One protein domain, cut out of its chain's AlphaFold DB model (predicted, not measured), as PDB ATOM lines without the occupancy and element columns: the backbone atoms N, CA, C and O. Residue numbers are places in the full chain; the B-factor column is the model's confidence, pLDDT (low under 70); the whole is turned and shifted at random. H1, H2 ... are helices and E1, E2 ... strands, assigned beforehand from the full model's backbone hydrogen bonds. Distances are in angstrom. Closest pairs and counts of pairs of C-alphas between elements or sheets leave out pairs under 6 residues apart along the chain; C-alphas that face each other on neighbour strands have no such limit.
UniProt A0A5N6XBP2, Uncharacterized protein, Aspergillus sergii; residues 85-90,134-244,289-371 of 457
ATOM      1  N   ALA A  85     255.762 134.492 142.458       78.00
ATOM      2  CA  ALA A  85     254.713 133.569 142.895       78.00
ATOM      3  C   ALA A  85     253.544 134.293 143.583       78.00
ATOM      4  O   ALA A  85     252.392 133.889 143.431       78.00
ATOM      5  N   GLY A  86     253.833 135.394 144.280       69.88
ATOM      6  CA  GLY A  86     252.850 136.184 145.016       69.88
ATOM      7  C   GLY A  86     253.236 136.405 146.475       69.88
ATOM      8  O   GLY A  86     254.253 135.890 146.932       69.88
ATOM      9  N   PRO A  87     252.424 137.164 147.228       54.25
ATOM     10  CA  PRO A  87     252.691 137.522 148.620       54.25
ATOM     11  C   PRO A  87     252.501 136.351 149.600       54.25
ATOM     12  O   PRO A  87     252.661 136.537 150.802       54.25
ATOM     13  N   GLY A  88     252.140 135.161 149.110       49.81
ATOM     14  CA  GLY A  88     251.863 133.985 149.924       49.81
ATOM     15  C   GLY A  88     252.250 132.706 149.198       49.81
ATOM     16  O   GLY A  88     251.472 132.180 148.408       49.81
ATOM     17  N   LEU A  89     253.437 132.176 149.487       41.81
ATOM     18  CA  LEU A  89     253.733 130.772 149.208       41.81
ATOM     19  C   LEU A  89     253.119 129.920 150.338       41.81
ATOM     20  O   LEU A  89     253.406 130.201 151.507       41.81
ATOM     21  N   PRO A  90     252.343 128.856 150.041       40.25
ATOM     22  CA  PRO A  90     251.710 127.994 151.054       40.25
ATOM     23  C   PRO A  90     252.692 127.353 152.052       40.25
ATOM     24  O   PRO A  90     252.294 126.902 153.122       40.25
ATOM     25  N   THR A 134     256.204 147.718 145.876       36.84
ATOM     26  CA  THR A 134     255.297 148.752 145.375       36.84
ATOM     27  C   THR A 134     255.212 148.851 143.850       36.84
ATOM     28  O   THR A 134     254.532 149.740 143.343       36.84
ATOM     29  N   HIS A 135     255.904 147.981 143.107       44.28
ATOM     30  CA  HIS A 135     256.008 148.070 141.644       44.28
ATOM     31  C   HIS A 135     255.714 146.767 140.888       44.28
ATOM     32  O   HIS A 135     255.802 146.760 139.661       44.28
ATOM     33  N   CYS A 136     255.346 145.683 141.578       51.94
ATOM     34  CA  CYS A 136     254.831 144.499 140.896       51.94
ATOM     35  C   CYS A 136     253.401 144.772 140.412       51.94
ATOM     36  O   CYS A 136     252.567 145.293 141.153       51.94
ATOM     37  N   HIS A 137     253.128 144.482 139.141       61.12
ATOM     38  CA  HIS A 137     251.811 144.723 138.543       61.12
ATOM     39  C   HIS A 137     250.927 143.473 138.536       61.12
ATOM     40  O   HIS A 137     249.706 143.600 138.449       61.12
ATOM     41  N   HIS A 138     251.522 142.287 138.676       74.81
ATOM     42  CA  HIS A 138     250.821 141.010 138.689       74.81
ATOM     43  C   HIS A 138     251.694 139.901 139.320       74.81
ATOM     44  O   HIS A 138     252.927 139.969 139.294       74.81
ATOM     45  N   TYR A 139     251.061 138.849 139.828       82.38
ATOM     46  CA  TYR A 139     251.701 137.630 140.329       82.38
ATOM     47  C   TYR A 139     251.230 136.404 139.548       82.38
ATOM     48  O   TYR A 139     250.130 136.411 138.993       82.38
ATOM     49  N   ARG A 140     252.057 135.354 139.524       86.00
ATOM     50  CA  ARG A 140     251.742 134.027 138.974       86.00
ATOM     51  C   ARG A 140     251.157 134.092 137.560       86.00
ATOM     52  O   ARG A 140     250.076 133.584 137.300       86.00
ATOM     53  N   ALA A 141     251.854 134.760 136.649       89.38
ATOM     54  CA  ALA A 141     251.388 134.911 135.278       89.38
ATOM     55  C   ALA A 141     251.434 133.565 134.530       89.38
ATOM     56  O   ALA A 141     252.506 132.978 134.393       89.38
ATOM     57  N   VAL A 142     250.287 133.098 134.032       91.56
ATOM     58  CA  VAL A 142     250.125 131.834 133.296       91.56
ATOM     59  C   VAL A 142     249.568 132.135 131.902       91.56
ATOM     60  O   VAL A 142     248.526 132.780 131.803       91.56
ATOM     61  N   PRO A 143     250.221 131.699 130.814       91.81
ATOM     62  CA  PRO A 143     249.765 132.006 129.465       91.81
ATOM     63  C   PRO A 143     248.491 131.262 129.078       91.81
ATOM     64  O   PRO A 143     248.292 130.101 129.436       91.81
ATOM     65  N   ILE A 144     247.657 131.938 128.294       92.19
ATOM     66  CA  ILE A 144     246.509 131.352 127.605       92.19
ATOM     67  C   ILE A 144     246.969 130.891 126.221       92.19
ATOM     68  O   ILE A 144     247.880 131.472 125.632       92.19
ATOM     69  N   ASN A 145     246.342 129.836 125.692       89.56
ATOM     70  CA  ASN A 145     246.747 129.195 124.438       89.56
ATOM     71  C   ASN A 145     246.593 130.078 123.178       89.56
ATOM     72  O   ASN A 145     246.977 129.663 122.090       89.56
ATOM     73  N   ASP A 146     246.063 131.298 123.300       87.31
ATOM     74  CA  ASP A 146     245.994 132.260 122.196       87.31
ATOM     75  C   ASP A 146     247.344 132.936 121.907       87.31
ATOM     76  O   ASP A 146     247.525 133.524 120.846       87.31
ATOM     77  N   GLY A 147     248.306 132.850 122.833       84.31
ATOM     78  CA  GLY A 147     249.629 133.455 122.697       84.31
ATOM     79  C   GLY A 147     249.674 134.968 122.945       84.31
ATOM     80  O   GLY A 147     250.731 135.581 122.724       84.31
ATOM     81  N   PHE A 148     248.577 135.578 123.401       81.88
ATOM     82  CA  PHE A 148     248.452 137.020 123.649       81.88
ATOM     83  C   PHE A 148     248.047 137.348 125.082       81.88
ATOM     84  O   PHE A 148     248.582 138.304 125.644       81.88
ATOM     85  N   HIS A 149     247.152 136.555 125.670       87.88
ATOM     86  CA  HIS A 149     246.628 136.808 127.002       87.88
ATOM     87  C   HIS A 149     247.253 135.897 128.063       87.88
ATOM     88  O   HIS A 149     247.779 134.813 127.795       87.88
ATOM     89  N   PHE A 150     247.160 136.348 129.307       90.25
ATOM     90  CA  PHE A 150     247.697 135.693 130.489       90.25
ATOM     91  C   PHE A 150     246.678 135.768 131.625       90.25
ATOM     92  O   PHE A 150     246.010 136.786 131.812       90.25
ATOM     93  N   LEU A 151     246.602 134.700 132.412       93.00
ATOM     94  CA  LEU A 151     246.015 134.708 133.745       93.00
ATOM     95  C   LEU A 151     247.027 135.249 134.743       93.00
ATOM     96  O   LEU A 151     248.192 134.866 134.687       93.00
ATOM     97  N   PHE A 152     246.595 136.084 135.679       90.19
ATOM     98  CA  PHE A 152     247.469 136.575 136.737       90.19
ATOM     99  C   PHE A 152     246.698 137.053 137.967       90.19
ATOM    100  O   PHE A 152     245.533 137.430 137.875       90.19
ATOM    101  N   ILE A 153     247.363 137.093 139.119       86.62
ATOM    102  CA  ILE A 153     246.810 137.672 140.347       86.62
ATOM    103  C   ILE A 153     247.193 139.146 140.414       86.62
ATOM    104  O   ILE A 153     248.369 139.504 140.323       86.62
ATOM    105  N   GLU A 154     246.212 140.016 140.606       80.62
ATOM    106  CA  GLU A 154     246.458 141.431 140.829       80.62
ATOM    107  C   GLU A 154     246.960 141.690 142.267       80.62
ATOM    108  O   GLU A 154     246.256 141.359 143.215       80.62
ATOM    109  N   PRO A 155     248.092 142.387 142.484       72.38
ATOM    110  CA  PRO A 155     248.641 142.598 143.825       72.38
ATOM    111  C   PRO A 155     247.750 143.438 144.744       72.38
ATOM    112  O   PRO A 155     247.709 143.203 145.945       72.38
ATOM    113  N   ARG A 156     247.026 144.422 144.186       70.62
ATOM    114  CA  ARG A 156     246.204 145.361 144.967       70.62
ATOM    115  C   ARG A 156     244.887 144.757 145.445       70.62
ATOM    116  O   ARG A 156     244.478 145.026 146.564       70.62
ATOM    117  N   THR A 157     244.219 143.986 144.591       71.62
ATOM    118  CA  THR A 157     242.900 143.397 144.890       71.62
ATOM    119  C   THR A 157     242.991 141.925 145.266       71.62
ATOM    120  O   THR A 157     242.015 141.366 145.751       71.62
ATOM    121  N   SER A 158     244.141 141.286 145.023       78.31
ATOM    122  CA  SER A 158     244.326 139.834 145.100       78.31
ATOM    123  C   SER A 158     243.414 139.031 144.167       78.31
ATOM    124  O   SER A 158     243.392 137.814 144.258       78.31
ATOM    125  N   LEU A 159     242.705 139.664 143.229       84.06
ATOM    126  CA  LEU A 159     241.805 138.959 142.320       84.06
ATOM    127  C   LEU A 159     242.554 138.339 141.142       84.06
ATOM    128  O   LEU A 159     243.517 138.909 140.617       84.06
ATOM    129  N   LEU A 160     242.054 137.193 140.681       90.62
ATOM    130  CA  LEU A 160     242.463 136.601 139.415       90.62
ATOM    131  C   LEU A 160     241.944 137.456 138.252       90.62
ATOM    132  O   LEU A 160     240.770 137.818 138.199       90.62
ATOM    133  N   CYS A 161     242.823 137.776 137.317       90.06
ATOM    134  CA  CYS A 161     242.533 138.592 136.148       90.06
ATOM    135  C   CYS A 161     243.023 137.897 134.877       90.06
ATOM    136  O   CYS A 161     243.961 137.099 134.910       90.06
ATOM    137  N   ILE A 162     242.401 138.249 133.753       90.50
ATOM    138  CA  ILE A 162     242.871 137.931 132.405       90.50
ATOM    139  C   ILE A 162     243.280 139.242 131.750       90.50
ATOM    140  O   ILE A 162     242.553 140.238 131.832       90.50
ATOM    141  N   GLY A 163     244.429 139.251 131.092       85.75
ATOM    142  CA  GLY A 163     244.933 140.447 130.437       85.75
ATOM    143  C   GLY A 163     246.055 140.174 129.455       85.75
ATOM    144  O   GLY A 163     246.486 139.035 129.314       85.75
ATOM    145  N   SER A 164     246.517 141.217 128.783       79.38
ATOM    146  CA  SER A 164     247.570 141.170 127.764       79.38
ATOM    147  C   SER A 164     248.702 142.127 128.122       79.38
ATOM    148  O   SER A 164     248.608 142.851 129.110       79.38
ATOM    149  N   ASP A 165     249.778 142.146 127.340       71.69
ATOM    150  CA  ASP A 165     250.825 143.160 127.500       71.69
ATOM    151  C   ASP A 165     250.287 144.557 127.132       71.69
ATOM    152  O   ASP A 165     249.523 144.695 126.173       71.69
ATOM    153  N   ALA A 166     250.625 145.589 127.911       59.78
ATOM    154  CA  ALA A 166     250.154 146.949 127.669       59.78
ATOM    155  C   ALA A 166     250.957 147.603 126.536       59.78
ATOM    156  O   ALA A 166     252.182 147.690 126.639       59.78
ATOM    157  N   PRO A 167     250.301 148.210 125.532       47.91
ATOM    158  CA  PRO A 167     251.001 149.013 124.529       47.91
ATOM    159  C   PRO A 167     251.616 150.297 125.129       47.91
ATOM    160  O   PRO A 167     252.676 150.743 124.694       47.91
ATOM    161  N   PHE A 168     250.999 150.871 126.174       42.09
ATOM    162  CA  PHE A 168     251.435 152.120 126.818       42.09
ATOM    163  C   PHE A 168     251.626 151.938 128.325       42.09
ATOM    164  O   PHE A 168     250.727 152.159 129.132       42.09
ATOM    165  N   GLY A 169     252.830 151.521 128.712       40.47
ATOM    166  CA  GLY A 169     253.161 151.300 130.119       40.47
ATOM    167  C   GLY A 169     254.540 150.700 130.348       40.47
ATOM    168  O   GLY A 169     254.709 149.923 131.277       40.47
ATOM    169  N   GLY A 170     255.529 151.009 129.503       43.28
ATOM    170  CA  GLY A 170     256.803 150.288 129.520       43.28
ATOM    171  C   GLY A 170     256.636 148.778 129.246       43.28
ATOM    172  O   GLY A 170     255.525 148.271 129.183       43.28
ATOM    173  N   PRO A 171     257.734 148.035 129.069       42.50
ATOM    174  CA  PRO A 171     257.721 146.691 128.470       42.50
ATOM    175  C   PRO A 171     257.142 145.555 129.350       42.50
ATOM    176  O   PRO A 171     257.541 144.407 129.173       42.50
ATOM    177  N   THR A 172     256.328 145.847 130.374       48.84
ATOM    178  CA  THR A 172     255.977 144.853 131.413       48.84
ATOM    179  C   THR A 172     254.659 145.099 132.173       48.84
ATOM    180  O   THR A 172     254.458 144.496 133.227       48.84
ATOM    181  N   SER A 173     253.787 146.032 131.776       55.62
ATOM    182  CA  SER A 173     252.512 146.236 132.495       55.62
ATOM    183  C   SER A 173     251.425 145.418 131.815       55.62
ATOM    184  O   SER A 173     251.145 145.678 130.661       55.62
ATOM    185  N   LEU A 174     250.779 144.466 132.494       62.91
ATOM    186  CA  LEU A 174     249.642 143.758 131.892       62.91
ATOM    187  C   LEU A 174     248.359 144.616 131.974       62.91
ATOM    188  O   LEU A 174     247.983 145.058 133.066       62.91
ATOM    189  N   THR A 175     247.677 144.857 130.850       69.69
ATOM    190  CA  THR A 175     246.340 145.481 130.793       69.69
ATOM    191  C   THR A 175     245.266 144.459 131.139       69.69
ATOM    192  O   THR A 175     245.290 143.332 130.661       69.69
ATOM    193  N   ARG A 176     244.290 144.837 131.972       75.88
ATOM    194  CA  ARG A 176     243.191 143.941 132.367       75.88
ATOM    195  C   ARG A 176     242.100 143.946 131.312       75.88
ATOM    196  O   ARG A 176     241.509 144.989 131.055       75.88
ATOM    197  N   ALA A 177     241.777 142.767 130.806       81.94
ATOM    198  CA  ALA A 177     240.589 142.537 130.001       81.94
ATOM    199  C   ALA A 177     239.422 142.079 130.891       81.94
ATOM    200  O   ALA A 177     238.326 142.636 130.840       81.94
ATOM    201  N   LEU A 178     239.663 141.093 131.760       85.88
ATOM    202  CA  LEU A 178     238.625 140.463 132.579       85.88
ATOM    203  C   LEU A 178     239.085 140.340 134.038       85.88
ATOM    204  O   LEU A 178     240.259 140.090 134.306       85.88
ATOM    205  N   ILE A 179     238.147 140.463 134.975       89.25
ATOM    206  CA  ILE A 179     238.331 140.187 136.402       89.25
ATOM    207  C   ILE A 179     237.457 138.989 136.776       89.25
ATOM    208  O   ILE A 179     236.236 139.018 136.605       89.25
ATOM    209  N   CYS A 180     238.076 137.950 137.322       91.69
ATOM    210  CA  CYS A 180     237.405 136.767 137.838       91.69
ATOM    211  C   CYS A 180     236.908 137.038 139.264       91.69
ATOM    212  O   CYS A 180     237.697 137.155 140.199       91.69
ATOM    213  N   ILE A 181     235.591 137.129 139.439       90.56
ATOM    214  CA  ILE A 181     234.951 137.362 140.735       90.56
ATOM    215  C   ILE A 181     234.587 136.009 141.359       90.56
ATOM    216  O   ILE A 181     233.724 135.315 140.810       90.56
ATOM    217  N   PRO A 182     235.241 135.578 142.453       88.94
ATOM    218  CA  PRO A 182     234.863 134.343 143.133       88.94
ATOM    219  C   PRO A 182     233.434 134.443 143.699       88.94
ATOM    220  O   PRO A 182     232.971 135.543 144.011       88.94
ATOM    221  N   PRO A 183     232.706 133.318 143.810       85.38
ATOM    222  CA  PRO A 183     231.396 133.304 144.448       85.38
ATOM    223  C   PRO A 183     231.519 133.704 145.925       85.38
ATOM    224  O   PRO A 183     232.387 133.197 146.633       85.38
ATOM    225  N   SER A 184     230.644 134.604 146.381       73.12
ATOM    226  CA  SER A 184     230.592 135.058 147.776       73.12
ATOM    227  C   SER A 184     230.300 133.891 148.720       73.12
ATOM    228  O   SER A 184     229.438 133.052 148.431       73.12
ATOM    229  N   GLY A 185     231.006 133.842 149.848       62.00
ATOM    230  CA  GLY A 185     230.708 132.954 150.959       62.00
ATOM    231  C   GLY A 185     229.309 133.211 151.521       62.00
ATOM    232  O   GLY A 185     228.652 134.219 151.254       62.00
ATOM    233  N   LYS A 186     228.800 132.263 152.309       55.94
ATOM    234  CA  LYS A 186     227.442 132.344 152.873       55.94
ATOM    235  C   LYS A 186     227.305 133.427 153.944       55.94
ATOM    236  O   LYS A 186     226.183 133.707 154.366       55.94
ATOM    237  N   SER A 187     228.412 134.036 154.368       49.53
ATOM    238  CA  SER A 187     228.414 135.165 155.282       49.53
ATOM    239  C   SER A 187     229.459 136.222 154.879       49.53
ATOM    240  O   SER A 187     230.597 135.880 154.569       49.53
ATOM    241  N   PRO A 188     229.115 137.521 154.950       52.94
ATOM    242  CA  PRO A 188     230.052 138.612 154.665       52.94
ATOM    243  C   PRO A 188     231.198 138.723 155.691       52.94
ATOM    244  O   PRO A 188     232.133 139.489 155.476       52.94
ATOM    245  N   LEU A 189     231.129 137.983 156.808       47.88
ATOM    246  CA  LEU A 189     232.193 137.906 157.812       47.88
ATOM    247  C   LEU A 189     233.275 136.881 157.422       47.88
ATOM    248  O   LEU A 189     234.449 137.116 157.680       47.88
ATOM    249  N   GLU A 190     232.891 135.780 156.764       47.72
ATOM    250  CA  GLU A 190     233.830 134.786 156.217       47.72
ATOM    251  C   GLU A 190     234.555 135.317 154.975       47.72
ATOM    252  O   GLU A 190     235.739 135.046 154.819       47.72
ATOM    253  N   ASP A 191     233.902 136.145 154.152       49.12
ATOM    254  CA  ASP A 191     234.510 136.776 152.964       49.12
ATOM    255  C   ASP A 191     235.658 137.748 153.307       49.12
ATOM    256  O   ASP A 191     236.531 138.000 152.479       49.12
ATOM    257  N   ALA A 192     235.666 138.311 154.522       45.84
ATOM    258  CA  ALA A 192     236.739 139.183 155.001       45.84
ATOM    259  C   ALA A 192     237.946 138.392 155.541       45.84
ATOM    260  O   ALA A 192     239.065 138.908 155.537       45.84
ATOM    261  N   GLU A 193     237.731 137.149 155.991       46.97
ATOM    262  CA  GLU A 193     238.804 136.239 156.402       46.97
ATOM    263  C   GLU A 193     239.270 135.318 155.267       46.97
ATOM    264  O   GLU A 193     240.410 134.852 155.298       46.97
ATOM    265  N   GLU A 194     238.440 135.041 154.258       54.59
ATOM    266  CA  GLU A 194     238.809 134.307 153.049       54.59
ATOM    267  C   GLU A 194     239.687 135.164 152.142       54.59
ATOM    268  O   GLU A 194     239.251 136.129 151.522       54.59
ATOM    269  N   GLY A 195     240.963 134.785 152.041       59.66
ATOM    270  CA  GLY A 195     241.873 135.398 151.085       59.66
ATOM    271  C   GLY A 195     241.285 135.344 149.673       59.66
ATOM    272  O   GLY A 195     241.000 134.267 149.155       59.66
ATOM    273  N   LEU A 196     241.137 136.516 149.051       69.06
ATOM    274  CA  LEU A 196     240.611 136.667 147.690       69.06
ATOM    275  C   LEU A 196     241.583 136.176 146.605       69.06
ATOM    276  O   LEU A 196     241.202 136.128 145.439       69.06
ATOM    277  N   ALA A 197     242.821 135.822 146.973       81.62
ATOM    278  CA  ALA A 197     243.814 135.261 146.062       81.62
ATOM    279  C   ALA A 197     243.621 133.752 145.885       81.62
ATOM    280  O   ALA A 197     243.613 133.022 146.881       81.62
ATOM    281  N   PRO A 198     243.541 133.251 144.640       88.75
ATOM    282  CA  PRO A 198     243.590 131.818 144.411       88.75
ATOM    283  C   PRO A 198     244.987 131.274 144.736       88.75
ATOM    284  O   PRO A 198     245.999 131.907 144.432       88.75
ATOM    285  N   THR A 199     245.048 130.073 145.307       85.62
ATOM    286  CA  THR A 199     246.312 129.368 145.568       85.62
ATOM    287  C   THR A 199     246.891 128.806 144.277       85.62
ATOM    288  O   THR A 199     248.083 128.951 144.002       85.62
ATOM    289  N   VAL A 200     246.031 128.200 143.458       90.44
ATOM    290  CA  VAL A 200     246.370 127.650 142.148       90.44
ATOM    291  C   VAL A 200     245.251 127.891 141.144       90.44
ATOM    292  O   VAL A 200     244.089 128.051 141.505       90.44
ATOM    293  N   PHE A 201     245.603 127.940 139.866       95.44
ATOM    294  CA  PHE A 201     244.678 128.138 138.756       95.44
ATOM    295  C   PHE A 201     245.301 127.669 137.448       95.44
ATOM    296  O   PHE A 201     246.528 127.684 137.313       95.44
ATOM    297  N   ALA A 202     244.438 127.304 136.501       95.56
ATOM    298  CA  ALA A 202     244.793 126.834 135.171       95.56
ATOM    299  C   ALA A 202     243.772 127.311 134.123       95.56
ATOM    300  O   ALA A 202     242.594 127.518 134.431       95.56
ATOM    301  N   ALA A 203     244.229 127.456 132.878       95.12
ATOM    302  CA  ALA A 203     243.394 127.730 131.710       95.12
ATOM    303  C   ALA A 203     243.227 126.467 130.856       95.12
ATOM    304  O   ALA A 203     244.146 125.655 130.758       95.12
ATOM    305  N   GLY A 204     242.071 126.324 130.210       92.50
ATOM    306  CA  GLY A 204     241.850 125.298 129.196       92.50
ATOM    307  C   GLY A 204     242.597 125.618 127.900       92.50
ATOM    308  O   GLY A 204     242.709 126.780 127.511       92.50
ATOM    309  N   SER A 205     243.103 124.583 127.225       87.94
ATOM    310  CA  SER A 205     243.868 124.730 125.980       87.94
ATOM    311  C   SER A 205     243.001 124.933 124.734       87.94
ATOM    312  O   SER A 205     243.421 125.633 123.814       87.94
ATOM    313  N   ASP A 206     241.817 124.313 124.673       89.31
ATOM    314  CA  ASP A 206     240.883 124.480 123.555       89.31
ATOM    315  C   ASP A 206     240.077 125.770 123.729       89.31
ATOM    316  O   ASP A 206     239.307 125.910 124.679       89.31
ATOM    317  N   LEU A 207     240.273 126.702 122.799       90.69
ATOM    318  CA  LEU A 207     239.630 128.016 122.795       90.69
ATOM    319  C   LEU A 207     238.464 128.096 121.801       90.69
ATOM    320  O   LEU A 207     237.799 129.128 121.737       90.69
ATOM    321  N   ASN A 208     238.173 127.021 121.054       88.06
ATOM    322  CA  ASN A 208     237.086 126.995 120.064       88.06
ATOM    323  C   ASN A 208     235.692 127.123 120.696       88.06
ATOM    324  O   ASN A 208     234.725 127.413 120.001       88.06
ATOM    325  N   TRP A 209     235.587 126.924 122.010       84.88
ATOM    326  CA  TRP A 209     234.343 127.010 122.779       84.88
ATOM    327  C   TRP A 209     234.361 128.154 123.804       84.88
ATOM    328  O   TRP A 209     233.549 128.178 124.732       84.88
ATOM    329  N   GLY A 210     235.298 129.092 123.641       89.88
ATOM    330  CA  GLY A 210     235.602 130.136 124.610       89.88
ATOM    331  C   GLY A 210     236.667 129.710 125.620       89.88
ATOM    332  O   GLY A 210     237.235 128.621 125.546       89.88
ATOM    333  N   LEU A 211     236.957 130.590 126.576       92.88
ATOM    334  CA  LEU A 211     238.000 130.368 127.572       92.88
ATOM    335  C   LEU A 211     237.400 129.775 128.851       92.88
ATOM    336  O   LEU A 211     236.527 130.359 129.496       92.88
ATOM    337  N   ARG A 212     237.915 128.614 129.255       93.81
ATOM    338  CA  ARG A 212     237.625 128.001 130.557       93.81
ATOM    339  C   ARG A 212     238.799 128.248 131.494       93.81
ATOM    340  O   ARG A 212     239.947 128.033 131.111       93.81
ATOM    341  N   VAL A 213     238.509 128.675 132.718       96.19
ATOM    342  CA  VAL A 213     239.518 128.899 133.759       96.19
ATOM    343  C   VAL A 213     239.044 128.234 135.033       96.19
ATOM    344  O   VAL A 213     237.900 128.421 135.434       96.19
ATOM    345  N   VAL A 214     239.919 127.488 135.690       96.44
ATOM    346  CA  VAL A 214     239.651 126.929 137.015       96.44
ATOM    347  C   VAL A 214     240.627 127.525 138.016       96.44
ATOM    348  O   VAL A 214     241.801 127.700 137.701       96.44
ATOM    349  N   ALA A 215     240.141 127.845 139.211       95.50
ATOM    350  CA  ALA A 215     240.952 128.359 140.302       95.50
ATOM    351  C   ALA A 215     240.547 127.713 141.628       95.50
ATOM    352  O   ALA A 215     239.361 127.496 141.881       95.50
ATOM    353  N   ALA A 216     241.532 127.425 142.471       92.44
ATOM    354  CA  ALA A 216     241.328 126.985 143.840       92.44
ATOM    355  C   ALA A 216     241.493 128.174 144.791       92.44
ATOM    356  O   ALA A 216     242.529 128.839 144.795       92.44
ATOM    357  N   TYR A 217     240.476 128.420 145.606       88.56
ATOM    358  CA  TYR A 217     240.487 129.382 146.701       88.56
ATOM    359  C   TYR A 217     240.383 128.593 147.999       88.56
ATOM    360  O   TYR A 217     239.286 128.207 148.399       88.56
ATOM    361  N   ARG A 218     241.530 128.324 148.635       83.69
ATOM    362  CA  ARG A 218     241.636 127.406 149.781       83.69
ATOM    363  C   ARG A 218     241.123 126.009 149.426       83.69
ATOM    364  O   ARG A 218     241.778 125.315 148.654       83.69
ATOM    365  N   ASP A 219     239.983 125.621 149.983       85.88
ATOM    366  CA  ASP A 219     239.306 124.357 149.738       85.88
ATOM    367  C   ASP A 219     238.325 124.435 148.561       85.88
ATOM    368  O   ASP A 219     237.907 123.406 148.050       85.88
ATOM    369  N   ARG A 220     237.934 125.626 148.094       89.81
ATOM    370  CA  ARG A 220     236.913 125.778 147.045       89.81
ATOM    371  C   ARG A 220     237.521 125.740 145.655       89.81
ATOM    372  O   ARG A 220     238.416 126.518 145.340       89.81
ATOM    373  N   ILE A 221     236.958 124.914 144.781       93.31
ATOM    374  CA  ILE A 221     237.311 124.858 143.362       93.31
ATOM    375  C   ILE A 221     236.243 125.611 142.570       93.31
ATOM    376  O   ILE A 221     235.062 125.250 142.573       93.31
ATOM    377  N   VAL A 222     236.665 126.666 141.879       94.38
ATOM    378  CA  VAL A 222     235.798 127.600 141.160       94.38
ATOM    379  C   VAL A 222     236.107 127.555 139.669       94.38
ATOM    380  O   VAL A 222     237.253 127.716 139.255       94.38
ATOM    381  N   LEU A 223     235.066 127.370 138.857       94.94
ATOM    382  CA  LEU A 223     235.124 127.437 137.400       94.94
ATOM    383  C   LEU A 223     234.624 128.799 136.914       94.94
ATOM    384  O   LEU A 223     233.517 129.223 137.245       94.94
ATOM    385  N   TYR A 224     235.409 129.436 136.057       94.50
ATOM    386  CA  TYR A 224     235.027 130.594 135.263       94.50
ATOM    387  C   TYR A 224     234.881 130.174 133.808       94.50
ATOM    388  O   TYR A 224     235.666 129.394 133.265       94.50
ATOM    389  N   SER A 225     233.842 130.696 133.177       92.31
ATOM    390  CA  SER A 225     233.496 130.398 131.797       92.31
ATOM    391  C   SER A 225     233.354 131.700 131.040       92.31
ATOM    392  O   SER A 225     232.447 132.475 131.333       92.31
ATOM    393  N   VAL A 226     234.254 131.927 130.090       90.94
ATOM    394  CA  VAL A 226     234.193 133.035 129.140       90.94
ATOM    395  C   VAL A 226     233.625 132.479 127.835       90.94
ATOM    396  O   VAL A 226     234.288 131.661 127.198       90.94
ATOM    397  N   PRO A 227     232.405 132.868 127.448       88.31
ATOM    398  CA  PRO A 227     231.831 132.499 126.159       88.31
ATOM    399  C   PRO A 227     232.720 132.904 124.968       88.31
ATOM    400  O   PRO A 227     233.522 133.835 125.069       88.31
ATOM    401  N   LEU A 228     232.602 132.181 123.848       86.38
ATOM    402  CA  LEU A 228     233.453 132.367 122.664       86.38
ATOM    403  C   LEU A 228     233.340 133.771 122.056       86.38
ATOM    404  O   LEU A 228     234.344 134.360 121.674       86.38
ATOM    405  N   ASP A 229     232.128 134.304 121.983       82.38
ATOM    406  CA  ASP A 229     231.829 135.671 121.550       82.38
ATOM    407  C   ASP A 229     232.558 136.713 122.414       82.38
ATOM    408  O   ASP A 229     233.298 137.540 121.882       82.38
ATOM    409  N   VAL A 230     232.452 136.619 123.743       85.25
ATOM    410  CA  VAL A 230     233.160 137.498 124.690       85.25
ATOM    411  C   VAL A 230     234.677 137.341 124.561       85.25
ATOM    412  O   VAL A 230     235.415 138.325 124.595       85.25
ATOM    413  N   PHE A 231     235.159 136.111 124.383       87.06
ATOM    414  CA  PHE A 231     236.584 135.851 124.193       87.06
ATOM    415  C   PHE A 231     237.112 136.440 122.869       87.06
ATOM    416  O   PHE A 231     238.204 137.004 122.815       87.06
ATOM    417  N   ASN A 232     236.321 136.395 121.798       85.00
ATOM    418  CA  ASN A 232     236.684 137.016 120.526       85.00
ATOM    419  C   ASN A 232     236.719 138.551 120.617       85.00
ATOM    420  O   ASN A 232     237.555 139.165 119.952       85.00
ATOM    421  N   VAL A 233     235.886 139.175 121.465       81.75
ATOM    422  CA  VAL A 233     235.963 140.621 121.759       81.75
ATOM    423  C   VAL A 233     237.321 140.983 122.353       81.75
ATOM    424  O   VAL A 233     237.981 141.877 121.829       81.75
ATOM    425  N   ILE A 234     237.771 140.272 123.395       80.06
ATOM    426  CA  ILE A 234     239.058 140.580 124.045       80.06
ATOM    427  C   ILE A 234     240.236 140.360 123.081       80.06
ATOM    428  O   ILE A 234     241.178 141.149 123.070       80.06
ATOM    429  N   ARG A 235     240.158 139.336 122.216       80.75
ATOM    430  CA  ARG A 235     241.189 139.046 121.209       80.75
ATOM    431  C   ARG A 235     241.278 140.132 120.143       80.75
ATOM    432  O   ARG A 235     242.363 140.639 119.882       80.75
ATOM    433  N   THR A 236     240.136 140.525 119.588       76.69
ATOM    434  CA  THR A 236     240.069 141.562 118.546       76.69
ATOM    435  C   THR A 236     240.500 142.926 119.086       76.69
ATOM    436  O   THR A 236     241.155 143.696 118.389       76.69
ATOM    437  N   GLU A 237     240.150 143.240 120.334       72.50
ATOM    438  CA  GLU A 237     240.580 144.482 120.982       72.50
ATOM    439  C   GLU A 237     242.106 144.528 121.150       72.50
ATOM    440  O   GLU A 237     242.722 145.540 120.827       72.50
ATOM    441  N   HIS A 238     242.736 143.426 121.569       70.25
ATOM    442  CA  HIS A 238     244.196 143.339 121.629       70.25
ATOM    443  C   HIS A 238     244.852 143.500 120.244       70.25
ATOM    444  O   HIS A 238     245.840 144.220 120.111       70.25
ATOM    445  N   GLU A 239     244.310 142.859 119.203       68.00
ATOM    446  CA  GLU A 239     244.807 143.008 117.824       68.00
ATOM    447  C   GLU A 239     244.752 144.476 117.368       68.00
ATOM    448  O   GLU A 239     245.737 145.007 116.858       68.00
ATOM    449  N   ARG A 240     243.649 145.181 117.659       63.47
ATOM    450  CA  ARG A 240     243.497 146.616 117.358       63.47
ATOM    451  C   ARG A 240     244.464 147.505 118.140       63.47
ATOM    452  O   ARG A 240     244.910 148.523 117.615       63.47
ATOM    453  N   GLN A 241     244.808 147.128 119.370       57.22
ATOM    454  CA  GLN A 241     245.794 147.840 120.189       57.22
ATOM    455  C   GLN A 241     247.229 147.720 119.639       57.22
ATOM    456  O   GLN A 241     248.051 148.599 119.903       57.22
ATOM    457  N   GLY A 242     247.531 146.677 118.855       50.34
ATOM    458  CA  GLY A 242     248.826 146.482 118.189       50.34
ATOM    459  C   GLY A 242     249.050 147.346 116.939       50.34
ATOM    460  O   GLY A 242     250.196 147.603 116.574       50.34
ATOM    461  N   ASP A 243     247.984 147.867 116.323       40.00
ATOM    462  CA  ASP A 243     248.009 148.572 115.028       40.00
ATOM    463  C   ASP A 243     248.351 150.081 115.117       40.00
ATOM    464  O   ASP A 243     247.945 150.889 114.284       40.00
ATOM    465  N   ASN A 244     249.139 150.500 116.116       36.53
ATOM    466  CA  ASN A 244     249.536 151.901 116.365       36.53
ATOM    467  C   ASN A 244     248.385 152.889 116.645       36.53
ATOM    468  O   ASN A 244     248.607 154.103 116.675       36.53
ATOM    469  N   ALA A 289     235.765 152.968 127.053       43.56
ATOM    470  CA  ALA A 289     236.335 153.284 128.368       43.56
ATOM    471  C   ALA A 289     235.400 152.971 129.556       43.56
ATOM    472  O   ALA A 289     235.865 152.937 130.689       43.56
ATOM    473  N   ILE A 290     234.097 152.735 129.340       41.50
ATOM    474  CA  ILE A 290     233.112 152.648 130.444       41.50
ATOM    475  C   ILE A 290     232.843 151.191 130.875       41.50
ATOM    476  O   ILE A 290     232.273 150.949 131.935       41.50
ATOM    477  N   MET A 291     233.252 150.197 130.077       52.91
ATOM    478  CA  MET A 291     232.881 148.785 130.289       52.91
ATOM    479  C   MET A 291     234.047 147.846 130.636       52.91
ATOM    480  O   MET A 291     233.805 146.691 130.984       52.91
ATOM    481  N   TRP A 292     235.292 148.326 130.587       60.66
ATOM    482  CA  TRP A 292     236.484 147.527 130.877       60.66
ATOM    483  C   TRP A 292     237.058 147.846 132.263       60.66
ATOM    484  O   TRP A 292     237.082 149.012 132.657       60.66
ATOM    485  N   PRO A 293     237.584 146.853 132.999       70.25
ATOM    486  CA  PRO A 293     237.581 145.419 132.691       70.25
ATOM    487  C   PRO A 293     236.223 144.749 132.982       70.25
ATOM    488  O   PRO A 293     235.536 145.112 133.941       70.25
ATOM    489  N   PHE A 294     235.854 143.722 132.205       79.62
ATOM    490  CA  PHE A 294     234.615 142.976 132.461       79.62
ATOM    491  C   PHE A 294     234.746 142.077 133.688       79.62
ATOM    492  O   PHE A 294     235.785 141.467 133.930       79.62
ATOM    493  N   LYS A 295     233.658 141.931 134.445       86.75
ATOM    494  CA  LYS A 295     233.590 141.006 135.581       86.75
ATOM    495  C   LYS A 295     232.989 139.677 135.139       86.75
ATOM    496  O   LYS A 295     231.879 139.654 134.616       86.75
ATOM    497  N   ILE A 296     233.693 138.582 135.403       89.00
ATOM    498  CA  ILE A 296     233.216 137.219 135.163       89.00
ATOM    499  C   ILE A 296     233.052 136.529 136.503       89.00
ATOM    500  O   ILE A 296     234.012 136.365 137.253       89.00
ATOM    501  N   TYR A 297     231.825 136.123 136.801       90.81
ATOM    502  CA  TYR A 297     231.491 135.483 138.064       90.81
ATOM    503  C   TYR A 297     231.764 133.985 137.986       90.81
ATOM    504  O   TYR A 297     231.334 133.302 137.055       90.81
ATOM    505  N   GLY A 298     232.508 133.489 138.966       90.50
ATOM    506  CA  GLY A 298     232.851 132.083 139.083       90.50
ATOM    507  C   GLY A 298     231.710 131.262 139.667       90.50
ATOM    508  O   GLY A 298     230.876 131.761 140.425       90.50
ATOM    509  N   LYS A 299     231.704 129.971 139.347       90.69
ATOM    510  CA  LYS A 299     230.802 128.983 139.935       90.69
ATOM    511  C   LYS A 299     231.618 127.957 140.709       90.69
ATOM    512  O   LYS A 299     232.521 127.347 140.147       90.69
ATOM    513  N   GLU A 300     231.288 127.752 141.980       91.94
ATOM    514  CA  GLU A 300     231.870 126.664 142.773       91.94
ATOM    515  C   GLU A 300     231.422 125.316 142.179       91.94
ATOM    516  O   GLU A 300     230.221 125.056 142.023       91.94
ATOM    517  N   ILE A 301     232.395 124.488 141.799       90.44
ATOM    518  CA  ILE A 301     232.177 123.176 141.169       90.44
ATOM    519  C   ILE A 301     232.569 122.008 142.074       90.44
ATOM    520  O   ILE A 301     232.146 120.885 141.825       90.44
ATOM    521  N   GLY A 302     233.331 122.262 143.136       88.31
ATOM    522  CA  GLY A 302     233.727 121.244 144.097       88.31
ATOM    523  C   GLY A 302     234.549 121.829 145.235       88.31
ATOM    524  O   GLY A 302     234.881 123.016 145.225       88.31
ATOM    525  N   ARG A 303     234.882 120.973 146.204       90.25
ATOM    526  CA  ARG A 303     235.788 121.302 147.302       90.25
ATOM    527  C   ARG A 303     236.861 120.238 147.469       90.25
ATOM    528  O   ARG A 303     236.607 119.060 147.220       90.25
ATOM    529  N   MET A 304     238.055 120.664 147.848       87.50
ATOM    530  CA  MET A 304     239.209 119.823 148.111       87.50
ATOM    531  C   MET A 304     240.231 120.603 148.932       87.50
ATOM    532  O   MET A 304     240.688 121.657 148.503       87.50
ATOM    533  N   ASP A 305     240.631 120.067 150.079       85.12
ATOM    534  CA  ASP A 305     241.610 120.728 150.938       85.12
ATOM    535  C   ASP A 305     243.015 120.728 150.318       85.12
ATOM    536  O   ASP A 305     243.466 119.735 149.742       85.12
ATOM    537  N   ASN A 306     243.743 121.836 150.502       84.12
ATOM    538  CA  ASN A 306     245.153 121.992 150.125       84.12
ATOM    539  C   ASN A 306     245.466 121.580 148.676       84.12
ATOM    540  O   ASN A 306     246.385 120.792 148.433       84.12
ATOM    541  N   VAL A 307     244.718 122.126 147.710       89.38
ATOM    542  CA  VAL A 307     245.011 121.942 146.281       89.38
ATOM    543  C   VAL A 307     246.377 122.552 145.945       89.38
ATOM    544  O   VAL A 307     246.603 123.744 146.164       89.38
ATOM    545  N   VAL A 308     247.281 121.730 145.409       90.06
ATOM    546  CA  VAL A 308     248.653 122.104 145.024       90.06
ATOM    547  C   VAL A 308     248.830 122.294 143.524       90.06
ATOM    548  O   VAL A 308     249.750 122.995 143.121       90.06
ATOM    549  N   GLU A 309     247.971 121.692 142.700       91.44
ATOM    550  CA  GLU A 309     248.028 121.823 141.243       91.44
ATOM    551  C   GLU A 309     246.645 121.594 140.623       91.44
ATOM    552  O   GLU A 309     245.826 120.836 141.156       91.44
ATOM    553  N   LEU A 310     246.392 122.245 139.485       94.62
ATOM    554  CA  LEU A 310     245.175 122.074 138.696       94.62
ATOM    555  C   LEU A 310     245.537 121.787 137.240       94.62
ATOM    556  O   LEU A 310     246.330 122.496 136.631       94.62
ATOM    557  N   SER A 311     244.874 120.798 136.649       93.75
ATOM    558  CA  SER A 311     244.877 120.593 135.202       93.75
ATOM    559  C   SER A 311     243.462 120.739 134.663       93.75
ATOM    560  O   SER A 311     242.505 120.271 135.282       93.75
ATOM    561  N   LEU A 312     243.320 121.411 133.523       93.75
ATOM    562  CA  LEU A 312     242.036 121.679 132.887       93.75
ATOM    563  C   LEU A 312     242.104 121.305 131.409       93.75
ATOM    564  O   LEU A 312     242.777 121.960 130.616       93.75
ATOM    565  N   GLN A 313     241.348 120.278 131.034       91.19
ATOM    566  CA  GLN A 313     241.092 119.934 129.643       91.19
ATOM    567  C   GLN A 313     239.727 120.496 129.252       91.19
ATOM    568  O   GLN A 313     238.689 119.994 129.681       91.19
ATOM    569  N   ALA A 314     239.731 121.537 128.426       87.81
ATOM    570  CA  ALA A 314     238.539 121.975 127.711       87.81
ATOM    571  C   ALA A 314     238.469 121.206 126.387       87.81
ATOM    572  O   ALA A 314     239.470 121.133 125.677       87.81
ATOM    573  N   ALA A 315     237.327 120.593 126.085       81.12
ATOM    574  CA  ALA A 315     237.084 119.921 124.811       81.12
ATOM    575  C   ALA A 315     235.577 119.815 124.563       81.12
ATOM    576  O   ALA A 315     234.819 119.534 125.492       81.12
ATOM    577  N   HIS A 316     235.147 120.008 123.312       78.44
ATOM    578  CA  HIS A 316     233.741 119.865 122.895       78.44
ATOM    579  C   HIS A 316     232.763 120.699 123.749       78.44
ATOM    580  O   HIS A 316     231.663 120.264 124.077       78.44
ATOM    581  N   GLY A 317     233.199 121.880 124.190       72.25
ATOM    582  CA  GLY A 317     232.438 122.766 125.071       72.25
ATOM    583  C   GLY A 317     232.416 122.368 126.552       72.25
ATOM    584  O   GLY A 317     232.202 123.241 127.397       72.25
ATOM    585  N   GLY A 318     232.705 121.113 126.895       82.44
ATOM    586  CA  GLY A 318     232.879 120.647 128.270       82.44
ATOM    587  C   GLY A 318     234.233 121.023 128.883       82.44
ATOM    588  O   GLY A 318     235.124 121.571 128.226       82.44
ATOM    589  N   ALA A 319     234.382 120.722 130.171       88.62
ATOM    590  CA  ALA A 319     235.614 120.898 130.927       88.62
ATOM    591  C   ALA A 319     235.833 119.706 131.864       88.62
ATOM    592  O   ALA A 319     234.989 119.424 132.710       88.62
ATOM    593  N   ARG A 320     236.984 119.044 131.745       91.69
ATOM    594  CA  ARG A 320     237.476 118.064 132.715       91.69
ATOM    595  C   ARG A 320     238.567 118.709 133.554       91.69
ATOM    596  O   ARG A 320     239.571 119.178 133.018       91.69
ATOM    597  N   ILE A 321     238.352 118.745 134.863       93.75
ATOM    598  CA  ILE A 321     239.271 119.322 135.841       93.75
ATOM    599  C   ILE A 321     239.892 118.194 136.651       93.75
ATOM    600  O   ILE A 321     239.165 117.386 137.220       93.75
ATOM    601  N   TRP A 322     241.216 118.196 136.775       94.69
ATOM    602  CA  TRP A 322     241.940 117.416 137.775       94.69
ATOM    603  C   TRP A 322     242.495 118.362 138.830       94.69
ATOM    604  O   TRP A 322     243.265 119.267 138.506       94.69
ATOM    605  N   ALA A 323     242.106 118.150 140.080       94.25
ATOM    606  CA  ALA A 323     242.640 118.855 141.234       94.25
ATOM    607  C   ALA A 323     243.512 117.910 142.048       94.25
ATOM    608  O   ALA A 323     243.046 116.848 142.452       94.25
ATOM    609  N   PHE A 324     244.761 118.300 142.282       93.00
ATOM    610  CA  PHE A 324     245.733 117.511 143.030       93.00
ATOM    611  C   PHE A 324     245.929 118.137 144.405       93.00
ATOM    612  O   PHE A 324     246.230 119.325 144.503       93.00
ATOM    613  N   GLY A 325     245.747 117.354 145.464       88.56
ATOM    614  CA  GLY A 325     245.937 117.795 146.844       88.56
ATOM    615  C   GLY A 325     247.336 117.483 147.361       88.56
ATOM    616  O   GLY A 325     247.973 116.524 146.928       88.56
ATOM    617  N   ALA A 326     247.791 118.239 148.362       86.31
ATOM    618  CA  ALA A 326     249.066 117.990 149.044       86.31
ATOM    619  C   ALA A 326     249.158 116.590 149.689       86.31
ATOM    620  O   ALA A 326     250.250 116.095 149.949       86.31
ATOM    621  N   SER A 327     248.014 115.947 149.945       83.75
ATOM    622  CA  SER A 327     247.909 114.579 150.466       83.75
ATOM    623  C   SER A 327     248.166 113.485 149.419       83.75
ATOM    624  O   SER A 327     248.172 112.311 149.778       83.75
ATOM    625  N   GLY A 328     248.332 113.836 148.136       82.25
ATOM    626  CA  GLY A 328     248.391 112.883 147.017       82.25
ATOM    627  C   GLY A 328     247.013 112.466 146.482       82.25
ATOM    628  O   GLY A 328     246.909 111.726 145.505       82.25
ATOM    629  N   GLN A 329     245.925 112.957 147.079       84.44
ATOM    630  CA  GLN A 329     244.582 112.743 146.541       84.44
ATOM    631  C   GLN A 329     244.371 113.542 145.251       84.44
ATOM    632  O   GLN A 329     244.972 114.599 145.064       84.44
ATOM    633  N   THR A 330     243.508 113.042 144.366       88.50
ATOM    634  CA  THR A 330     243.122 113.709 143.119       88.50
ATOM    635  C   THR A 330     241.604 113.706 142.954       88.50
ATOM    636  O   THR A 330     240.971 112.656 142.960       88.50
ATOM    637  N   ASN A 331     240.999 114.870 142.739       89.00
ATOM    638  CA  ASN A 331     239.582 114.968 142.396       89.00
ATOM    639  C   ASN A 331     239.422 115.270 140.907       89.00
ATOM    640  O   ASN A 331     240.028 116.211 140.396       89.00
ATOM    641  N   ILE A 332     238.596 114.478 140.223       91.38
ATOM    642  CA  ILE A 332     238.267 114.657 138.811       91.38
ATOM    643  C   ILE A 332     236.828 115.156 138.711       91.38
ATOM    644  O   ILE A 332     235.887 114.455 139.088       91.38
ATOM    645  N   ILE A 333     236.665 116.375 138.202       89.31
ATOM    646  CA  ILE A 333     235.368 117.027 138.022       89.31
ATOM    647  C   ILE A 333     235.105 117.153 136.524       89.31
ATOM    648  O   ILE A 333     235.803 117.896 135.833       89.31
ATOM    649  N   ASP A 334     234.078 116.461 136.041       88.25
ATOM    650  CA  ASP A 334     233.603 116.584 134.667       88.25
ATOM    651  C   ASP A 334     232.429 117.560 134.620       88.25
ATOM    652  O   ASP A 334     231.398 117.352 135.250       88.25
ATOM    653  N   VAL A 335     232.588 118.652 133.880       84.69
ATOM    654  CA  VAL A 335     231.549 119.657 133.658       84.69
ATOM    655  C   VAL A 335     231.155 119.608 132.195       84.69
ATOM    656  O   VAL A 335     231.866 120.112 131.326       84.69
ATOM    657  N   ASP A 336     229.999 119.021 131.922       77.06
ATOM    658  CA  ASP A 336     229.401 119.077 130.597       77.06
ATOM    659  C   ASP A 336     228.503 120.310 130.475       77.06
ATOM    660  O   ASP A 336     227.705 120.603 131.370       77.06
ATOM    661  N   THR A 337     228.650 121.059 129.382       61.84
ATOM    662  CA  THR A 337     227.808 122.230 129.104       61.84
ATOM    663  C   THR A 337     226.817 122.006 127.962       61.84
ATOM    664  O   THR A 337     225.928 122.841 127.806       61.84
ATOM    665  N   PHE A 338     226.896 120.893 127.215       52.88
ATOM    666  CA  PHE A 338     226.095 120.704 125.997       52.88
ATOM    667  C   PHE A 338     225.493 119.307 125.782       52.88
ATOM    668  O   PHE A 338     224.552 119.204 124.996       52.88
ATOM    669  N   THR A 339     225.943 118.235 126.448       48.59
ATOM    670  CA  THR A 339     225.434 116.880 126.123       48.59
ATOM    671  C   THR A 339     224.193 116.437 126.899       48.59
ATOM    672  O   THR A 339     223.572 115.444 126.522       48.59
ATOM    673  N   SER A 340     223.770 117.154 127.945       45.28
ATOM    674  CA  SER A 340     222.655 116.705 128.786       45.28
ATOM    675  C   SER A 340     221.521 117.722 128.872       45.28
ATOM    676  O   SER A 340     221.461 118.557 129.769       45.28
ATOM    677  N   SER A 341     220.561 117.606 127.956       48.91
ATOM    678  CA  SER A 341     219.213 118.161 128.137       48.91
ATOM    679  C   SER A 341     218.332 117.291 129.052       48.91
ATOM    680  O   SER A 341     217.165 117.616 129.261       48.91
ATOM    681  N   VAL A 342     218.869 116.189 129.600       48.06
ATOM    682  CA  VAL A 342     218.077 115.124 130.246       48.06
ATOM    683  C   VAL A 342     218.449 114.882 131.715       48.06
ATOM    684  O   VAL A 342     217.631 114.329 132.446       48.06
ATOM    685  N   GLN A 343     219.613 115.324 132.203       46.81
ATOM    686  CA  GLN A 343     219.996 115.112 133.606       46.81
ATOM    687  C   GLN A 343     219.935 116.401 134.438       46.81
ATOM    688  O   GLN A 343     220.555 117.406 134.082       46.81
ATOM    689  N   PRO A 344     219.214 116.395 135.574       48.19
ATOM    690  CA  PRO A 344     219.305 117.439 136.585       48.19
ATOM    691  C   PRO A 344     220.763 117.707 136.986       48.19
ATOM    692  O   PRO A 344     221.550 116.783 137.156       48.19
ATOM    693  N   ALA A 345     221.122 118.966 137.254       46.34
ATOM    694  CA  ALA A 345     222.469 119.378 137.689       46.34
ATOM    695  C   ALA A 345     222.966 118.747 139.021       46.34
ATOM    696  O   ALA A 345     224.062 119.072 139.492       46.34
ATOM    697  N   ALA A 346     222.149 117.896 139.649       48.41
ATOM    698  CA  ALA A 346     222.487 117.069 140.804       48.41
ATOM    699  C   ALA A 346     223.131 115.717 140.420       48.41
ATOM    700  O   ALA A 346     223.743 115.093 141.283       48.41
ATOM    701  N   ASP A 347     223.047 115.308 139.148       46.03
ATOM    702  CA  ASP A 347     223.456 113.981 138.662       46.03
ATOM    703  C   ASP A 347     224.805 113.966 137.925       46.03
ATOM    704  O   ASP A 347     225.193 112.931 137.389       46.03
ATOM    705  N   ILE A 348     225.544 115.081 137.904       53.34
ATOM    706  CA  ILE A 348     226.899 115.106 137.336       53.34
ATOM    707  C   ILE A 348     227.810 114.260 138.247       53.34
ATOM    708  O   ILE A 348     228.001 114.639 139.407       53.34
ATOM    709  N   PRO A 349     228.353 113.121 137.775       54.97
ATOM    710  CA  PRO A 349     229.154 112.238 138.611       54.97
ATOM    711  C   PRO A 349     230.501 112.896 138.932       54.97
ATOM    712  O   PRO A 349     231.261 113.243 138.029       54.97
ATOM    713  N   LEU A 350     230.809 113.051 140.221       54.72
ATOM    714  CA  LEU A 350     232.134 113.453 140.683       54.72
ATOM    715  C   LEU A 350     232.969 112.190 140.895       54.72
ATOM    716  O   LEU A 350     232.579 111.320 141.672       54.72
ATOM    717  N   LYS A 351     234.124 112.087 140.238       64.12
ATOM    718  CA  LYS A 351     235.039 110.961 140.437       64.12
ATOM    719  C   LYS A 351     236.225 111.426 141.275       64.12
ATOM    720  O   LYS A 351     237.083 112.154 140.788       64.12
ATOM    721  N   SER A 352     236.291 111.004 142.531       60.47
ATOM    722  CA  SER A 352     237.487 111.167 143.359       60.47
ATOM    723  C   SER A 352     238.409 109.968 143.159       60.47
ATOM    724  O   SER A 352     237.964 108.842 142.932       60.47
ATOM    725  N   SER A 353     239.717 110.182 143.150       67.12
ATOM    726  CA  SER A 353     240.702 109.110 143.044       67.12
ATOM    727  C   SER A 353     241.932 109.442 143.882       67.12
ATOM    728  O   SER A 353     242.533 110.498 143.726       67.12
ATOM    729  N   CYS A 354     242.347 108.550 144.776       63.09
ATOM    730  CA  CYS A 354     243.596 108.737 145.510       63.09
ATOM    731  C   CYS A 354     244.760 108.218 144.670       63.09
ATOM    732  O   CYS A 354     244.683 107.101 144.158       63.09
ATOM    733  N   ILE A 355     245.835 108.997 144.542       66.56
ATOM    734  CA  ILE A 355     247.060 108.556 143.873       66.56
ATOM    735  C   ILE A 355     248.090 108.192 144.948       66.56
ATOM    736  O   ILE A 355     248.338 108.956 145.879       66.56
ATOM    737  N   GLY A 356     248.638 106.981 144.856       53.84
ATOM    738  CA  GLY A 356     249.701 106.489 145.724       53.84
ATOM    739  C   GLY A 356     251.015 107.233 145.493       53.84
ATOM    740  O   GLY A 356     251.217 107.896 144.476       53.84
ATOM    741  N   SER A 357     251.956 107.102 146.429       57.62
ATOM    742  CA  SER A 357     253.277 107.747 146.348       57.62
ATOM    743  C   SER A 357     254.127 107.301 145.149       57.62
ATOM    744  O   SER A 357     255.124 107.940 144.832       57.62
ATOM    745  N   ASP A 358     253.753 106.199 144.502       61.81
ATOM    746  CA  ASP A 358     254.368 105.645 143.295       61.81
ATOM    747  C   ASP A 358     253.676 106.102 141.994       61.81
ATOM    748  O   ASP A 358     254.064 105.677 140.906       61.81
ATOM    749  N   GLY A 359     252.652 106.958 142.089       53.59
ATOM    750  CA  GLY A 359     251.854 107.414 140.951       53.59
ATOM    751  C   GLY A 359     250.745 106.447 140.521       53.59
ATOM    752  O   GLY A 359     250.058 106.722 139.537       53.59
ATOM    753  N   SER A 360     250.537 105.332 141.231       60.34
ATOM    754  CA  SER A 360     249.435 104.399 140.962       60.34
ATOM    755  C   SER A 360     248.100 104.911 141.519       60.34
ATOM    756  O   SER A 360     248.062 105.680 142.477       60.34
ATOM    757  N   VAL A 361     246.970 104.504 140.933       71.25
ATOM    758  CA  VAL A 361     245.642 104.852 141.470       71.25
ATOM    759  C   VAL A 361     245.328 103.919 142.641       71.25
ATOM    760  O   VAL A 361     245.033 102.744 142.437       71.25
ATOM    761  N   ALA A 362     245.399 104.444 143.864       65.25
ATOM    762  CA  ALA A 362     245.201 103.698 145.105       65.25
ATOM    763  C   ALA A 362     243.718 103.422 145.399       65.25
ATOM    764  O   ALA A 362     243.370 102.365 145.924       65.25
ATOM    765  N   SER A 363     242.829 104.358 145.059       67.31
ATOM    766  CA  SER A 363     241.381 104.180 145.196       67.31
ATOM    767  C   SER A 363     240.621 105.083 144.232       67.31
ATOM    768  O   SER A 363     241.142 106.102 143.781       67.31
ATOM    769  N   VAL A 364     239.389 104.697 143.905       66.56
ATOM    770  CA  VAL A 364     238.464 105.467 143.069       66.56
ATOM    771  C   VAL A 364     237.107 105.469 143.758       66.56
ATOM    772  O   VAL A 364     236.544 104.403 143.994       66.56
ATOM    773  N   GLU A 365     236.576 106.650 144.044       69.94
ATOM    774  CA  GLU A 365     235.261 106.837 144.645       69.94
ATOM    775  C   GLU A 365     234.389 107.701 143.728       69.94
ATOM    776  O   GLU A 365     234.845 108.694 143.160       69.94
ATOM    777  N   MET A 366     233.129 107.308 143.552       58.75
ATOM    778  CA  MET A 366     232.138 108.098 142.820       58.75
ATOM    779  C   MET A 366     231.262 108.822 143.840       58.75
ATOM    780  O   MET A 366     230.465 108.177 144.515       58.75
ATOM    781  N   LEU A 367     231.401 110.144 143.941       58.50
ATOM    782  CA  LEU A 367     230.570 110.978 144.804       58.50
ATOM    783  C   LEU A 367     229.405 111.572 144.013       58.50
ATOM    784  O   LEU A 367     229.570 112.063 142.891       58.50
ATOM    785  N   LYS A 368     228.222 111.593 144.629       49.69
ATOM    786  CA  LYS A 368     227.108 112.416 144.153       49.69
ATOM    787  C   LYS A 368     227.098 113.738 144.907       49.69
ATOM    788  O   LYS A 368     227.438 113.813 146.084       49.69
ATOM    789  N   ARG A 369     226.630 114.800 144.245       46.72
ATOM    790  CA  ARG A 369     226.497 116.142 144.843       46.72
ATOM    791  C   ARG A 369     225.618 116.157 146.107       46.72
ATOM    792  O   ARG A 369     225.755 117.053 146.930       46.72
ATOM    793  N   SER A 370     224.720 115.182 146.250       44.00
ATOM    794  CA  SER A 370     223.855 114.979 147.420       44.00
ATOM    795  C   SER A 370     224.581 114.458 148.663       44.00
ATOM    796  O   SER A 370     224.057 114.616 149.762       44.00
ATOM    797  N   ASP A 371     225.765 113.862 148.504       42.69
ATOM    798  CA  ASP A 371     226.528 113.270 149.611       42.69
ATOM    799  C   ASP A 371     227.382 114.329 150.329       42.69
ATOM    800  O   ASP A 371     227.876 114.120 151.435       42.69
TER     801      ASP A 371
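Overview. This is residues 85 to 90, 134 to 244 and 289 to 371 of the 457 residues of an uncharacterized protein of Aspergillus sergii (UniProt A0A5N6XBP2). Three strongly twisted sheets form a stack, with the four-strand sheet E5 E6 E7 E9 in the middle and the five-strand sheets E10 E11 E12 E13 E14 and E1 E2 E3 E4 E8 on either side of it. The sheets are only partly face to face: E13 and E14 reach past the middle sheet at one end, the helix H2 runs over E3 at the other, and the short H1 lies in the link from E4 to E5, on none of the three sheets. The printed part has 200 residues with two named helices and fourteen named strands, in the order E1 to E4, H1, E5 to E7, H2, E8 to E14, and its class is mostly strand. The sheets E10 E11 E12 E13 E14 and E5 E6 E7 E9 are all antiparallel, while E1 E2 E3 E4 E8 is mixed. The whole is compact, with a radius of gyration of the C-alphas of 17.7 A and spans of 55 by 40 by 39 A.

Arrangement. E10, residues 307 to 315, E11, residues 318 to 325, E12, residues 329 to 335, E13, residues 350 to 355, and E14, residues 361 to 367, form a meander, each strand the antiparallel neighbour of the one before. N 311 and O 322 are 2.9 A apart, N 321 and O 333 2.9 A, N 330 and O 353 2.8 A, and N 352 and O 365 2.8 A, all within hydrogen-bond range. This sheet faces that of E5, residues 200 to 203, E6, residues 211 to 217, E7, residues 220 to 226, and E9, residues 299 to 303, with 9.6 A between the centres of the facing parts and the strands at 34 degrees. The closest C-alphas of E5 and E10, Ala 202 and Leu 310, are 5.9 A apart. E5 E6 E7 is a second meander; N 202 and O 214 are 2.9 A apart, N 213 and O 224 3.0 A, and across E7 and E9 N 221 and O 302 2.8 A. The third sheet, E1, residues 139 to 143, E2, residues 149 to 153, E3, residues 160 to 165, E4, residues 174 to 181, and E8, residues 294 to 297, faces E5 E6 E7 E9 too, at 9.8 A and with strands at 42 degrees, so that three sheets face to face in turn make a stack of sheets. E1 to E4 are a meander, with N 142 and O 151 at 2.8 A, N 150 and O 163 at 2.8 A and N 162 and O 178 at 2.9 A; E4 and E8 are parallel, with N 179 and O 294 at 2.8 A. E4 bends by 70 degrees at residue 177, and E8 runs on into E9 at 42 degrees. H2, residues 228 to 242, makes two layers with this sheet, a helix on one face, at a height of 9.8 A; it lies over E3 and only just over E4, with 3 C-alphas, and runs along the strands at 20 degrees to E3 on the local plane. The closest C-alphas of H2 and E4, Ile 234 and Ala 177, are 6.5 A apart. H1, residues 190 to 193, is apart from H2. Each O i to N i+4 pair of H2 is within hydrogen-bond range; H1 is too short for such a pair.

Along the chain. E10, the longest strand, starts with C-alpha 307 at (245.011, 121.942, 146.281) and measures 23.0 A; E11 measures 22.9 A, E12 19.6 A, E7 19.5 A and E6 19.3 A. H2 measures 21.3 A from C-alpha 228 at (233.453, 132.367, 122.664). E14 ends with C-alpha 367 at (230.570, 110.978, 144.804).

Size, cuts and confidence. The C-alphas farthest apart, those of Asn 244 and Ser 363, are 56.3 A apart. Residues 91 to 133 and 245 to 288 are not printed; the gaps between C-alphas are 21.8 A and 17.9 A. Of the links printed whole, E12 to E13 is long. The mean pLDDT of the printed part is 74.2, with 75 residues under 70, among them 185 to 196 and 337 to 360.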